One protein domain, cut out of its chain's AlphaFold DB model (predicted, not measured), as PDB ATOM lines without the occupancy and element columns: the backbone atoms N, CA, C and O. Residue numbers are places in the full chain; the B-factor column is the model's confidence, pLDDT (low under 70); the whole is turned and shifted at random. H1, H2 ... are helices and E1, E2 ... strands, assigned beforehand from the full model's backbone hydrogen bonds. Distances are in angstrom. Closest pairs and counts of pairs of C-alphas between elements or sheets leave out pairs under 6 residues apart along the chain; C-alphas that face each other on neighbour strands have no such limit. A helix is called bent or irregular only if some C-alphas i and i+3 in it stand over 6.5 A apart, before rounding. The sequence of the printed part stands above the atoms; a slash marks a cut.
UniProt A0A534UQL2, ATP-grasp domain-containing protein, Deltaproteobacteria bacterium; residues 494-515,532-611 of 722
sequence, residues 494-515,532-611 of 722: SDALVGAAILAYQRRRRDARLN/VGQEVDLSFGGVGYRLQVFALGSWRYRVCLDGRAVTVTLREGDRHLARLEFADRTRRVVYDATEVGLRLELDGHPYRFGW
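AT A GLANCE: This is residues 494 to 515 and 532 to 611 of the 722 residues of the protein "ATP-grasp domain-containing protein" of Deltaproteobacteria bacterium (UniProt A0A534UQL2). An antiparallel sheet of eight strands curls round the helix H1 like a nearly closed barrel, with its edge strands E1 and E8 coming near each other at the seam; the last residues of H1, 510 to 515, stick out. The printed part has 102 residues, with one named helix and then eight named strands, E1 to E8, which stand in the sheet in their order along the chain. The class is mixed, helices and strands. The whole is compact, with a radius of gyration of the C-alphas of 12.5 A, and spans 34 by 32 by 29 A.

HOW THE PARTS SIT: Begin at H1, residues 494 to 515, in which every O i to N i+4 pair is within hydrogen-bond range. Past the cut, look at E1, residues 534 to 540, and E2, residues 543 to 553, a hairpin with N 536 and O 547 within hydrogen-bond range at 2.8 A. E3, residues 556 to 561, forms a hairpin with E2, with N 550 and O 558 at 2.8 A. E4, residues 564 to 572, pairs with E3 over 564 to 569, with N 559 and O 566 at 2.9 A. E4 pairs with E5, residues 577 to 581, over 569 to 572, a staggered pairing, with N 571 and O 579 at 3.0 A. E6, residues 586 to 593, follows E5, with N 580 and O 587 at 2.9 A. E7, residues 597 to 602, comes next, with N 592 and O 599 at 2.8 A. E8, residues 605 to 610, closes a hairpin with E7, with N 600 and O 607 at 2.9 A. These eight strands are a meander, each the antiparallel neighbour of the one before. They also make a folded sheet, bent back on itself: E1 to E5 face E7 and E8, with E6 as the hinge. H1 is on this strongly twisted sheet, which curls round its residues 495 to 509. The closest C-alphas of H1 and E1 are Ala 501 and Val 536, 6.2 A; those of H1 and E7 are Ala 496 and Leu 602, 6.8 A. The closest C-alphas of edge strands E1 and E8 are Ser 539 and Gly 610, 4.8 A, whereas E1 and E5 are apart.

IN THESE COORDINATES: Find C-alpha 494 at (-16.770, -44.927, 43.933); H1 runs 31.7 A from there. E2 runs 30.2 A, E4 24.6 A and E6 21.2 A. E8 ends at C-alpha 610, (-6.713, -40.197, 33.815).

THE WHOLE: The farthest C-alphas, Asn 515 and Asp 584, are 37.4 A apart. Residues 516 to 531 are not printed, and the gap is 19.9 A. Links printed whole are tight. Residues 532 and 596 have pLDDT under 70.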
ATOM      1  N   SER A 494     -16.103 -43.910  44.757       91.00
ATOM      2  CA  SER A 494     -16.770 -44.927  43.933       91.00
ATOM      3  C   SER A 494     -17.870 -44.331  43.049       91.00
ATOM      4  O   SER A 494     -17.988 -44.710  41.885       91.00
ATOM      5  N   ASP A 495     -18.650 -43.371  43.559       93.00
ATOM      6  CA  ASP A 495     -19.670 -42.679  42.762       93.00
ATOM      7  C   ASP A 495     -19.007 -41.814  41.677       93.00
ATOM      8  O   ASP A 495     -19.467 -41.786  40.534       93.00
ATOM      9  N   ALA A 496     -17.898 -41.150  42.019       93.38
ATOM     10  CA  ALA A 496     -17.083 -40.368  41.096       93.38
ATOM     11  C   ALA A 496     -16.519 -41.241  39.969       93.38
ATOM     12  O   ALA A 496     -16.628 -40.865  38.806       93.38
ATOM     13  N   LEU A 497     -16.004 -42.432  40.291       94.06
ATOM     14  CA  LEU A 497     -15.501 -43.398  39.313       94.06
ATOM     15  C   LEU A 497     -16.607 -43.854  38.347       94.06
ATOM     16  O   LEU A 497     -16.384 -43.915  37.139       94.06
ATOM     17  N   VAL A 498     -17.815 -44.120  38.855       95.06
ATOM     18  CA  VAL A 498     -18.986 -44.463  38.025       95.06
ATOM     19  C   VAL A 498     -19.348 -43.309  37.088       95.06
ATOM     20  O   VAL A 498     -19.533 -43.525  35.889       95.06
ATOM     21  N   GLY A 499     -19.415 -42.081  37.612       94.81
ATOM     22  CA  GLY A 499     -19.665 -40.882  36.812       94.81
ATOM     23  C   GLY A 499     -18.599 -40.675  35.733       94.81
ATOM     24  O   GLY A 499     -18.938 -40.466  34.567       94.81
ATOM     25  N   ALA A 500     -17.323 -40.816  36.095       94.50
ATOM     26  CA  ALA A 500     -16.193 -40.714  35.180       94.50
ATOM     27  C   ALA A 500     -16.271 -41.744  34.051       94.50
ATOM     28  O   ALA A 500     -16.089 -41.391  32.886       94.50
ATOM     29  N   ALA A 501     -16.597 -42.998  34.375       94.56
ATOM     30  CA  ALA A 501     -16.688 -44.070  33.390       94.56
ATOM     31  C   ALA A 501     -17.786 -43.801  32.353       94.56
ATOM     32  O   ALA A 501     -17.592 -44.007  31.153       94.56
ATOM     33  N   ILE A 502     -18.930 -43.276  32.799       94.31
ATOM     34  CA  ILE A 502     -20.043 -42.926  31.913       94.31
ATOM     35  C   ILE A 502     -19.712 -41.702  31.055       94.31
ATOM     36  O   ILE A 502     -19.987 -41.716  29.855       94.31
ATOM     37  N   LEU A 503     -19.086 -40.669  31.625       92.88
ATOM     38  CA  LEU A 503     -18.650 -39.491  30.867       92.88
ATOM     39  C   LEU A 503     -17.587 -39.861  29.816       92.88
ATOM     40  O   LEU A 503     -17.646 -39.387  28.678       92.88
ATOM     41  N   ALA A 504     -16.663 -40.771  30.147       90.31
ATOM     42  CA  ALA A 504     -15.694 -41.331  29.202       90.31
ATOM     43  C   ALA A 504     -16.390 -42.073  28.048       90.31
ATOM     44  O   ALA A 504     -16.086 -41.845  26.874       90.31
ATOM     45  N   TYR A 505     -17.358 -42.934  28.384       89.81
ATOM     46  CA  TYR A 505     -18.189 -43.658  27.423       89.81
ATOM     47  C   TYR A 505     -18.926 -42.695  26.480       89.81
ATOM     48  O   TYR A 505     -18.857 -42.831  25.254       89.81
ATOM     49  N   GLN A 506     -19.605 -41.687  27.035       87.81
ATOM     50  CA  GLN A 506     -20.353 -40.686  26.272       87.81
ATOM     51  C   GLN A 506     -19.437 -39.885  25.345       87.81
ATOM     52  O   GLN A 506     -19.781 -39.683  24.177       87.81
ATOM     53  N   ARG A 507     -18.245 -39.494  25.816       84.50
ATOM     54  CA  ARG A 507     -17.233 -38.821  24.994       84.50
ATOM     55  C   ARG A 507     -16.818 -39.680  23.800       84.50
ATOM     56  O   ARG A 507     -16.965 -39.221  22.672       84.50
ATOM     57  N   ARG A 508     -16.405 -40.935  24.016       81.00
ATOM     58  CA  ARG A 508     -16.015 -41.848  22.921       81.00
ATOM     59  C   ARG A 508     -17.151 -42.051  21.913       81.00
ATOM     60  O   ARG A 508     -16.917 -42.058  20.704       81.00
ATOM     61  N   ARG A 509     -18.398 -42.178  22.384       80.88
ATOM     62  CA  ARG A 509     -19.591 -42.287  21.524       80.88
ATOM     63  C   ARG A 509     -19.851 -41.014  20.717       80.88
ATOM     64  O   ARG A 509     -20.206 -41.113  19.542       80.88
ATOM     65  N   ARG A 510     -19.683 -39.837  21.325       81.06
ATOM     66  CA  ARG A 510     -19.793 -38.539  20.647       81.06
ATOM     67  C   ARG A 510     -18.720 -38.393  19.573       81.06
ATOM     68  O   ARG A 510     -19.068 -38.044  18.451       81.06
ATOM     69  N   ASP A 511     -17.474 -38.738  19.877       77.25
ATOM     70  CA  ASP A 511     -16.357 -38.654  18.931       77.25
ATOM     71  C   ASP A 511     -16.565 -39.610  17.747       77.25
ATOM     72  O   ASP A 511     -16.464 -39.202  16.591       77.25
ATOM     73  N   ALA A 512     -16.981 -40.857  18.006       76.31
ATOM     74  CA  ALA A 512     -17.340 -41.811  16.953       76.31
ATOM     75  C   ALA A 512     -18.483 -41.292  16.061       76.31
ATOM     76  O   ALA A 512     -18.429 -41.425  14.838       76.31
ATOM     77  N   ARG A 513     -19.505 -40.663  16.659       76.56
ATOM     78  CA  ARG A 513     -20.628 -40.060  15.928       76.56
ATOM     79  C   ARG A 513     -20.176 -38.877  15.072       76.56
ATOM     80  O   ARG A 513     -20.575 -38.796  13.916       76.56
ATOM     81  N   LEU A 514     -19.373 -37.967  15.618       75.19
ATOM     82  CA  LEU A 514     -18.854 -36.813  14.879       75.19
ATOM     83  C   LEU A 514     -17.975 -37.260  13.708       75.19
ATOM     84  O   LEU A 514     -18.177 -36.789  12.593       75.19
ATOM     85  N   ASN A 515     -17.087 -38.232  13.930       70.44
ATOM     86  CA  ASN A 515     -16.243 -38.808  12.883       70.44
ATOM     87  C   ASN A 515     -17.068 -39.469  11.771       70.44
ATOM     88  O   ASN A 515     -16.742 -39.316  10.598       70.44
ATOM     89  N   VAL A 532     -22.804 -53.711  22.359       66.44
ATOM     90  CA  VAL A 532     -22.210 -54.569  23.386       66.44
ATOM     91  C   VAL A 532     -21.336 -53.655  24.250       66.44
ATOM     92  O   VAL A 532     -20.681 -52.770  23.707       66.44
ATOM     93  N   GLY A 533     -21.413 -53.753  25.578       74.38
ATOM     94  CA  GLY A 533     -20.789 -52.789  26.497       74.38
ATOM     95  C   GLY A 533     -19.353 -52.416  26.121       74.38
ATOM     96  O   GLY A 533     -18.593 -53.245  25.627       74.38
ATOM     97  N   GLN A 534     -18.995 -51.151  26.324       83.81
ATOM     98  CA  GLN A 534     -17.659 -50.661  25.998       83.81
ATOM     99  C   GLN A 534     -16.753 -50.754  27.213       83.81
ATOM    100  O   GLN A 534     -17.132 -50.343  28.310       83.81
ATOM    101  N   GLU A 535     -15.539 -51.234  26.986       87.06
ATOM    102  CA  GLU A 535     -14.472 -51.153  27.969       87.06
ATOM    103  C   GLU A 535     -14.012 -49.701  28.122       87.06
ATOM    104  O   GLU A 535     -13.745 -49.005  27.139       87.06
ATOM    105  N   VAL A 536     -13.949 -49.234  29.361       86.62
ATOM    106  CA  VAL A 536     -13.505 -47.906  29.758       86.62
ATOM    107  C   VAL A 536     -12.415 -48.081  30.800       86.62
ATOM    108  O   VAL A 536     -12.679 -48.543  31.907       86.62
ATOM    109  N   ASP A 537     -11.203 -47.679  30.448       84.88
ATOM    110  CA  ASP A 537     -10.095 -47.616  31.386       84.88
ATOM    111  C   ASP A 537      -9.960 -46.209  31.959       84.88
ATOM    112  O   ASP A 537     -10.042 -45.215  31.227       84.88
ATOM    113  N   LEU A 538      -9.772 -46.149  33.273       87.50
ATOM    114  CA  LEU A 538      -9.520 -44.930  34.028       87.50
ATOM    115  C   LEU A 538      -8.405 -45.174  35.038       87.50
ATOM    116  O   LEU A 538      -8.274 -46.277  35.567       87.50
ATOM    117  N   SER A 539      -7.654 -44.135  35.384       84.88
ATOM    118  CA  SER A 539      -6.730 -44.162  36.522       84.88
ATOM    119  C   SER A 539      -7.158 -43.166  37.598       84.88
ATOM    120  O   SER A 539      -7.581 -42.061  37.279       84.88
ATOM    121  N   PHE A 540      -7.073 -43.551  38.872       84.00
ATOM    122  CA  PHE A 540      -7.363 -42.692  40.025       84.00
ATOM    123  C   PHE A 540      -6.413 -43.036  41.174       84.00
ATOM    124  O   PHE A 540      -6.260 -44.210  41.510       84.00
ATOM    125  N   GLY A 541      -5.751 -42.030  41.755       76.56
ATOM    126  CA  GLY A 541      -4.790 -42.235  42.849       76.56
ATOM    127  C   GLY A 541      -3.627 -43.170  42.488       76.56
ATOM    128  O   GLY A 541      -3.181 -43.945  43.325       76.56
ATOM    129  N   GLY A 542      -3.191 -43.175  41.223       72.75
ATOM    130  CA  GLY A 542      -2.168 -44.103  40.716       72.75
ATOM    131  C   GLY A 542      -2.658 -45.537  40.468       72.75
ATOM    132  O   GLY A 542      -1.891 -46.369  39.996       72.75
ATOM    133  N   VAL A 543      -3.931 -45.841  40.737       77.75
ATOM    134  CA  VAL A 543      -4.530 -47.163  40.510       77.75
ATOM    135  C   VAL A 543      -5.333 -47.163  39.212       77.75
ATOM    136  O   VAL A 543      -6.144 -46.269  38.977       77.75
ATOM    137  N   GLY A 544      -5.134 -48.184  38.375       80.06
ATOM    138  CA  GLY A 544      -5.921 -48.415  37.162       80.06
ATOM    139  C   GLY A 544      -7.227 -49.178  37.423       80.06
ATOM    140  O   GLY A 544      -7.265 -50.153  38.183       80.06
ATOM    141  N   TYR A 545      -8.289 -48.762  36.738       84.81
ATOM    142  CA  TYR A 545      -9.630 -49.333  36.777       84.81
ATOM    143  C   TYR A 545     -10.083 -49.645  35.354       84.81
ATOM    144  O   TYR A 545     -10.161 -48.749  34.520       84.81
ATOM    145  N   ARG A 546     -10.412 -50.913  35.093       87.94
ATOM    146  CA  ARG A 546     -10.987 -51.369  33.824       87.94
ATOM    147  C   ARG A 546     -12.466 -51.654  34.042       87.94
ATOM    148  O   ARG A 546     -12.816 -52.620  34.715       87.94
ATOM    149  N   LEU A 547     -13.322 -50.786  33.517       90.06
ATOM    150  CA  LEU A 547     -14.770 -50.863  33.682       90.06
ATOM    151  C   LEU A 547     -15.436 -51.296  32.380       90.06
ATOM    152  O   LEU A 547     -14.997 -50.919  31.298       90.06
ATOM    153  N   GLN A 548     -16.551 -52.015  32.469       90.81
ATOM    154  CA  GLN A 548     -17.446 -52.217  31.326       90.81
ATOM    155  C   GLN A 548     -18.686 -51.340  31.478       90.81
ATOM    156  O   GLN A 548     -19.380 -51.408  32.491       90.81
ATOM    157  N   VAL A 549     -18.980 -50.518  30.469       92.31
ATOM    158  CA  VAL A 549     -20.113 -49.584  30.476       92.31
ATOM    159  C   VAL A 549     -21.115 -49.956  29.388       92.31
ATOM    160  O   VAL A 549     -20.815 -49.920  28.193       92.31
ATOM    161  N   PHE A 550     -22.342 -50.271  29.799       91.06
ATOM    162  CA  PHE A 550     -23.462 -50.605  28.921       91.06
ATOM    163  C   PHE A 550     -24.505 -49.489  28.960       91.06
ATOM    164  O   PHE A 550     -24.980 -49.123  30.035       91.06
ATOM    165  N   ALA A 551     -24.918 -48.981  27.799       89.69
ATOM    166  CA  ALA A 551     -26.077 -48.096  27.699       89.69
ATOM    167  C   ALA A 551     -27.355 -48.941  27.580       89.69
ATOM    168  O   ALA A 551     -27.542 -49.650  26.593       89.69
ATOM    169  N   LEU A 552     -28.236 -48.865  28.580       88.62
ATOM    170  CA  LEU A 552     -29.477 -49.651  28.653       88.62
ATOM    171  C   LEU A 552     -30.695 -48.925  28.051       88.62
ATOM    172  O   LEU A 552     -31.781 -49.494  27.968       88.62
ATOM    173  N   GLY A 553     -30.546 -47.653  27.685       80.62
ATOM    174  CA  GLY A 553     -31.620 -46.788  27.198       80.62
ATOM    175  C   GLY A 553     -31.311 -45.319  27.473       80.62
ATOM    176  O   GLY A 553     -30.185 -44.984  27.836       80.62
ATOM    177  N   SER A 554     -32.303 -44.435  27.317       81.50
ATOM    178  CA  SER A 554     -32.140 -42.984  27.502       81.50
ATOM    179  C   SER A 554     -31.512 -42.651  28.857       81.50
ATOM    180  O   SER A 554     -32.185 -42.721  29.887       81.50
ATOM    181  N   TRP A 555     -30.230 -42.272  28.831       87.56
ATOM    182  CA  TRP A 555     -29.439 -41.837  29.990       87.56
ATOM    183  C   TRP A 555     -29.193 -42.900  31.064       87.56
ATOM    184  O   TRP A 555     -28.646 -42.575  32.112       87.56
ATOM    185  N   ARG A 556     -29.585 -44.159  30.832       93.19
ATOM    186  CA  ARG A 556     -29.422 -45.251  31.798       93.19
ATOM    187  C   ARG A 556     -28.221 -46.106  31.431       93.19
ATOM    188  O   ARG A 556     -28.129 -46.602  30.306       93.19
ATOM    189  N   TYR A 557     -27.356 -46.328  32.408       93.19
ATOM    190  CA  TYR A 557     -26.098 -47.040  32.254       93.19
ATOM    191  C   TYR A 557     -25.984 -48.161  33.277       93.19
ATOM    192  O   TYR A 557     -26.423 -48.021  34.417       93.19
ATOM    193  N   ARG A 558     -25.364 -49.262  32.866       92.69
ATOM    194  CA  ARG A 558     -24.837 -50.284  33.767       92.69
ATOM    195  C   ARG A 558     -23.321 -50.225  33.698       92.69
ATOM    196  O   ARG A 558     -22.770 -50.301  32.602       92.69
ATOM    197  N   VAL A 559     -22.675 -50.068  34.844       93.75
ATOM    198  CA  VAL A 559     -21.217 -50.010  34.972       93.75
ATOM    199  C   VAL A 559     -20.767 -51.224  35.769       93.75
ATOM    200  O   VAL A 559     -21.253 -51.420  36.883       93.75
ATOM    201  N   CYS A 560     -19.869 -52.026  35.202       92.44
ATOM    202  CA  CYS A 560     -19.305 -53.212  35.837       92.44
ATOM    203  C   CYS A 560     -17.810 -53.019  36.130       92.44
ATOM    204  O   CYS A 560     -17.088 -52.470  35.298       92.44
ATOM    205  N   LEU A 561     -17.354 -53.486  37.292       90.06
ATOM    206  CA  LEU A 561     -15.954 -53.500  37.733       90.06
ATOM    207  C   LEU A 561     -15.762 -54.687  38.682       90.06
ATOM    208  O   LEU A 561     -16.524 -54.823  39.639       90.06
ATOM    209  N   ASP A 562     -14.743 -55.511  38.434       86.38
ATOM    210  CA  ASP A 562     -14.323 -56.622  39.304       86.38
ATOM    211  C   ASP A 562     -15.503 -57.520  39.771       86.38
ATOM    212  O   ASP A 562     -15.680 -57.778  40.963       86.38
ATOM    213  N   GLY A 563     -16.366 -57.946  38.835       81.75
ATOM    214  CA  GLY A 563     -17.524 -58.820  39.102       81.75
ATOM    215  C   GLY A 563     -18.715 -58.156  39.815       81.75
ATOM    216  O   GLY A 563     -19.702 -58.822  40.144       81.75
ATOM    217  N   ARG A 564     -18.656 -56.844  40.063       87.94
ATOM    218  CA  ARG A 564     -19.761 -56.041  40.607       87.94
ATOM    219  C   ARG A 564     -20.356 -55.155  39.531       87.94
ATOM    220  O   ARG A 564     -19.644 -54.717  38.630       87.94
ATOM    221  N   ALA A 565     -21.641 -54.842  39.655       90.50
ATOM    222  CA  ALA A 565     -22.329 -53.971  38.716       90.50
ATOM    223  C   ALA A 565     -23.221 -52.964  39.437       90.50
ATOM    224  O   ALA A 565     -23.890 -53.291  40.411       90.50
ATOM    225  N   VAL A 566     -23.287 -51.745  38.911       92.25
ATOM    226  CA  VAL A 566     -24.242 -50.727  39.356       92.25
ATOM    227  C   VAL A 566     -25.035 -50.208  38.168       92.25
ATOM    228  O   VAL A 566     -24.490 -49.988  37.086       92.25
ATOM    229  N   THR A 567     -26.340 -50.021  38.362       92.81
ATOM    230  CA  THR A 567     -27.204 -49.362  37.377       92.81
ATOM    231  C   THR A 567     -27.493 -47.945  37.839       92.81
ATOM    232  O   THR A 567     -27.990 -47.741  38.944       92.81
ATOM    233  N   VAL A 568     -27.206 -46.972  36.982       94.38
ATOM    234  CA  VAL A 568     -27.366 -45.546  37.276       94.38
ATOM    235  C   VAL A 568     -27.984 -44.813  36.096       94.38
ATOM    236  O   VAL A 568     -27.943 -45.277  34.956       94.38
ATOM    237  N   THR A 569     -28.555 -43.646  36.364       94.75
ATOM    238  CA  THR A 569     -28.946 -42.696  35.321       94.75
ATOM    239  C   THR A 569     -27.977 -41.519  35.348       94.75
ATOM    240  O   THR A 569     -27.802 -40.911  36.397       94.75
ATOM    241  N   LEU A 570     -27.352 -41.180  34.220       94.19
ATOM    242  CA  LEU A 570     -26.542 -39.967  34.085       94.19
ATOM    243  C   LEU A 570     -27.136 -39.086  32.996       94.19
ATOM    244  O   LEU A 570     -27.120 -39.444  31.818       94.19
ATOM    245  N   ARG A 571     -27.654 -37.925  33.399       91.19
ATOM    246  CA  ARG A 571     -28.176 -36.904  32.486       91.19
ATOM    247  C   ARG A 571     -27.183 -35.760  32.394       91.19
ATOM    248  O   ARG A 571     -26.928 -35.105  33.402       91.19
ATOM    249  N   GLU A 572     -26.651 -35.517  31.204       84.50
ATOM    250  CA  GLU A 572     -25.904 -34.291  30.918       84.50
ATOM    251  C   GLU A 572     -26.899 -33.124  30.819       84.50
ATOM    252  O   GLU A 572     -27.938 -33.240  30.165       84.50
ATOM    253  N   GLY A 573     -26.612 -32.029  31.523       76.19
ATOM    254  CA  GLY A 573     -27.300 -30.755  31.347       76.19
ATOM    255  C   GLY A 573     -26.570 -29.948  30.278       76.19
ATOM    256  O   GLY A 573     -26.688 -30.227  29.086       76.19
ATOM    257  N   ASP A 574     -25.765 -28.987  30.728       74.69
ATOM    258  CA  ASP A 574     -24.833 -28.231  29.886       74.69
ATOM    259  C   ASP A 574     -23.462 -28.929  29.777       74.69
ATOM    260  O   ASP A 574     -23.180 -29.894  30.484       74.69
ATOM    261  N   ARG A 575     -22.560 -28.388  28.938       81.62
ATOM    262  CA  ARG A 575     -21.212 -28.919  28.606       81.62
ATOM    263  C   ARG A 575     -20.289 -29.252  29.803       81.62
ATOM    264  O   ARG A 575     -19.254 -29.872  29.602       81.62
ATOM    265  N   HIS A 576     -20.654 -28.875  31.022       91.12
ATOM    266  CA  HIS A 576     -19.858 -29.070  32.237       91.12
ATOM    267  C   HIS A 576     -20.673 -29.578  33.430       91.12
ATOM    268  O   HIS A 576     -20.165 -29.607  34.548       91.12
ATOM    269  N   LEU A 577     -21.943 -29.935  33.219       91.44
ATOM    270  CA  LEU A 577     -22.861 -30.311  34.287       91.44
ATOM    271  C   LEU A 577     -23.530 -31.640  33.953       91.44
ATOM    272  O   LEU A 577     -24.072 -31.827  32.862       91.44
ATOM    273  N   ALA A 578     -23.559 -32.546  34.918       92.31
ATOM    274  CA  ALA A 578     -24.360 -33.751  34.844       92.31
ATOM    275  C   ALA A 578     -25.047 -34.043  36.180       92.31
ATOM    276  O   ALA A 578     -24.647 -33.572  37.246       92.31
ATOM    277  N   ARG A 579     -26.106 -34.845  36.115       93.31
ATOM    278  CA  ARG A 579     -26.800 -35.388  37.280       93.31
ATOM    279  C   ARG A 579     -26.678 -36.900  37.252       93.31
ATOM    280  O   ARG A 579     -27.146 -37.527  36.301       93.31
ATOM    281  N   LEU A 580     -26.043 -37.456  38.279       94.25
ATOM    282  CA  LEU A 580     -25.827 -38.887  38.453       94.25
ATOM    283  C   LEU A 580     -26.805 -39.414  39.511       94.25
ATOM    284  O   LEU A 580     -26.732 -39.053  40.681       94.25
ATOM    285  N   GLU A 581     -27.750 -40.244  39.090       94.50
ATOM    286  CA  GLU A 581     -28.820 -40.799  39.917       94.50
ATOM    287  C   GLU A 581     -28.593 -42.304  40.116       94.50
ATOM    288  O   GLU A 581     -28.645 -43.093  39.168       94.50
ATOM    289  N   PHE A 582     -28.353 -42.688  41.366       91.38
ATOM    290  CA  PHE A 582     -28.390 -44.064  41.853       91.38
ATOM    291  C   PHE A 582     -29.808 -44.390  42.354       91.38
ATOM    292  O   PHE A 582     -30.692 -43.534  42.360       91.38
ATOM    293  N   ALA A 583     -30.034 -45.628  42.796       87.69
ATOM    294  CA  ALA A 583     -31.337 -46.051  43.316       87.69
ATOM    295  C   ALA A 583     -31.764 -45.293  44.591       87.69
ATOM    296  O   ALA A 583     -32.948 -45.033  44.784       87.69
ATOM    297  N   ASP A 584     -30.808 -44.935  45.446       87.75
ATOM    298  CA  ASP A 584     -31.018 -44.366  46.784       87.75
ATOM    299  C   ASP A 584     -30.535 -42.913  46.922       87.75
ATOM    300  O   ASP A 584     -30.834 -42.248  47.914       87.75
ATOM    301  N   ARG A 585     -29.779 -42.403  45.943       91.19
ATOM    302  CA  ARG A 585     -29.125 -41.092  46.027       91.19
ATOM    303  C   ARG A 585     -28.932 -40.432  44.669       91.19
ATOM    304  O   ARG A 585     -28.889 -41.076  43.627       91.19
ATOM    305  N   THR A 586     -28.786 -39.113  44.689       91.75
ATOM    306  CA  THR A 586     -28.467 -38.285  43.521       91.75
ATOM    307  C   THR A 586     -27.217 -37.474  43.824       91.75
ATOM    308  O   THR A 586     -27.094 -36.929  44.918       91.75
ATOM    309  N   ARG A 587     -26.332 -37.356  42.837       90.81
ATOM    310  CA  ARG A 587     -25.141 -36.510  42.868       90.81
ATOM    311  C   ARG A 587     -25.206 -35.479  41.754       90.81
ATOM    312  O   ARG A 587     -25.552 -35.800  40.609       90.81
ATOM    313  N   ARG A 588     -24.852 -34.245  42.089       90.50
ATOM    314  CA  ARG A 588     -24.551 -33.210  41.102       90.50
ATOM    315  C   ARG A 588     -23.086 -33.344  40.710       90.50
ATOM    316  O   ARG A 588     -22.229 -33.467  41.579       90.50
ATOM    317  N   VAL A 589     -22.832 -33.347  39.408       91.81
ATOM    318  CA  VAL A 589     -21.504 -33.517  38.824       91.81
ATOM    319  C   VAL A 589     -21.153 -32.252  38.061       91.81
ATOM    320  O   VAL A 589     -21.830 -31.916  37.088       91.81
ATOM    321  N   VAL A 590     -20.087 -31.580  38.475       92.69
ATOM    322  CA  VAL A 590     -19.454 -30.506  37.702       92.69
ATOM    323  C   VAL A 590     -18.174 -31.076  37.118       92.69
ATOM    324  O   VAL A 590     -17.442 -31.734  37.843       92.69
ATOM    325  N   TYR A 591     -17.893 -30.914  35.827       92.62
ATOM    326  CA  TYR A 591     -16.726 -31.576  35.238       92.62
ATOM    327  C   TYR A 591     -16.034 -30.783  34.128       92.62
ATOM    328  O   TYR A 591     -16.641 -29.983  33.414       92.62
ATOM    329  N   ASP A 592     -14.744 -31.066  33.967       91.06
ATOM    330  CA  ASP A 592     -13.893 -30.620  32.874       91.06
ATOM    331  C   ASP A 592     -13.135 -31.811  32.282       91.06
ATOM    332  O   ASP A 592     -12.349 -32.483  32.955       91.06
ATOM    333  N   ALA A 593     -13.404 -32.096  31.011       87.12
ATOM    334  CA  ALA A 593     -12.776 -33.181  30.273       87.12
ATOM    335  C   ALA A 593     -11.681 -32.611  29.366       87.12
ATOM    336  O   ALA A 593     -11.972 -31.884  28.417       87.12
ATOM    337  N   THR A 594     -10.435 -32.999  29.618       80.75
ATOM    338  CA  THR A 594      -9.258 -32.611  28.827       80.75
ATOM    339  C   THR A 594      -8.769 -33.786  27.979       80.75
ATOM    340  O   THR A 594      -9.353 -34.869  27.994       80.75
ATOM    341  N   GLU A 595      -7.699 -33.623  27.206       70.06
ATOM    342  CA  GLU A 595      -7.092 -34.734  26.453       70.06
ATOM    343  C   GLU A 595      -6.382 -35.760  27.342       70.06
ATOM    344  O   GLU A 595      -6.304 -36.927  26.969       70.06
ATOM    345  N   VAL A 596      -5.922 -35.352  28.528       69.81
ATOM    346  CA  VAL A 596      -5.139 -36.197  29.447       69.81
ATOM    347  C   VAL A 596      -5.991 -36.844  30.540       69.81
ATOM    348  O   VAL A 596      -5.683 -37.943  30.998       69.81
ATOM    349  N   GLY A 597      -7.106 -36.217  30.917       84.50
ATOM    350  CA  GLY A 597      -7.995 -36.771  31.934       84.50
ATOM    351  C   GLY A 597      -9.336 -36.056  32.068       84.50
ATOM    352  O   GLY A 597      -9.703 -35.186  31.274       84.50
ATOM    353  N   LEU A 598     -10.057 -36.440  33.110       89.81
ATOM    354  CA  LEU A 598     -11.303 -35.861  33.572       89.81
ATOM    355  C   LEU A 598     -11.098 -35.325  34.981       89.81
ATOM    356  O   LEU A 598     -10.769 -36.081  35.896       89.81
ATOM    357  N   ARG A 599     -11.364 -34.038  35.170       90.00
ATOM    358  CA  ARG A 599     -11.615 -33.487  36.497       90.00
ATOM    359  C   ARG A 599     -13.119 -33.446  36.698       90.00
ATOM    360  O   ARG A 599     -13.831 -32.917  35.850       90.00
ATOM    361  N   LEU A 600     -13.611 -34.010  37.790       91.25
ATOM    362  CA  LEU A 600     -15.021 -33.921  38.148       91.25
ATOM    363  C   LEU A 600     -15.163 -33.607  39.629       91.25
ATOM    364  O   LEU A 600     -14.388 -34.093  40.442       91.25
ATOM    365  N   GLU A 601     -16.155 -32.807  39.977       90.12
ATOM    366  CA  GLU A 601     -16.505 -32.456  41.341       90.12
ATOM    367  C   GLU A 601     -17.869 -33.067  41.677       90.12
ATOM    368  O   GLU A 601     -18.840 -32.868  40.938       90.12
ATOM    369  N   LEU A 602     -17.938 -33.814  42.784       89.31
ATOM    370  CA  LEU A 602     -19.191 -34.314  43.355       89.31
ATOM    371  C   LEU A 602     -19.493 -33.583  44.654       89.31
ATOM    372  O   LEU A 602     -18.702 -33.631  45.596       89.31
ATOM    373  N   ASP A 603     -20.653 -32.927  44.706       79.06
ATOM    374  CA  ASP A 603     -21.124 -32.189  45.885       79.06
ATOM    375  C   ASP A 603     -20.027 -31.263  46.478       79.06
ATOM    376  O   ASP A 603     -19.869 -31.157  47.696       79.06
ATOM    377  N   GLY A 604     -19.236 -30.635  45.594       78.62
ATOM    378  CA  GLY A 604     -18.144 -29.705  45.911       78.62
ATOM    379  C   GLY A 604     -16.746 -30.317  46.090       78.62
ATOM    380  O   GLY A 604     -15.799 -29.560  46.273       78.62
ATOM    381  N   HIS A 605     -16.581 -31.644  46.022       84.12
ATOM    382  CA  HIS A 605     -15.280 -32.305  46.225       84.12
ATOM    383  C   HIS A 605     -14.675 -32.745  44.889       84.12
ATOM    384  O   HIS A 605     -15.363 -33.445  44.139       84.12
ATOM    385  N   PRO A 606     -13.421 -32.374  44.580       86.50
ATOM    386  CA  PRO A 606     -12.780 -32.709  43.317       86.50
ATOM    387  C   PRO A 606     -12.247 -34.146  43.272       86.50
ATOM    388  O   PRO A 606     -11.770 -34.699  44.255       86.50
ATOM    389  N   TYR A 607     -12.288 -34.720  42.073       88.62
ATOM    390  CA  TYR A 607     -11.725 -36.013  41.709       88.62
ATOM    391  C   TYR A 607     -11.038 -35.891  40.352       88.62
ATOM    392  O   TYR A 607     -11.552 -35.238  39.435       88.62
ATOM    393  N   ARG A 608      -9.884 -36.545  40.201       88.88
ATOM    394  CA  ARG A 608      -9.121 -36.569  38.949       88.88
ATOM    395  C   ARG A 608      -8.959 -37.984  38.441       88.88
ATOM    396  O   ARG A 608      -8.353 -38.814  39.110       88.88
ATOM    397  N   PHE A 609      -9.453 -38.217  37.233       88.81
ATOM    398  CA  PHE A 609      -9.306 -39.481  36.533       88.81
ATOM    399  C   PHE A 609      -8.438 -39.293  35.292       88.81
ATOM    400  O   PHE A 609      -8.707 -38.403  34.488       88.81
ATOM    401  N   GLY A 610      -7.414 -40.118  35.099       85.06
ATOM    402  CA  GLY A 610      -6.713 -40.197  33.815       85.06
ATOM    403  C   GLY A 610      -7.515 -41.033  32.818       85.06
ATOM    404  O   GLY A 610      -8.188 -41.981  33.218       85.06
ATOM    405  N   TRP A 611      -7.429 -40.730  31.518       75.50
ATOM    406  CA  TRP A 611      -8.030 -41.576  30.464       75.50
ATOM    407  C   TRP A 611      -7.220 -42.846  30.162       75.50
ATOM    408  O   TRP A 611      -7.439 -43.497  29.135       75.50
TER     409      TRP A 611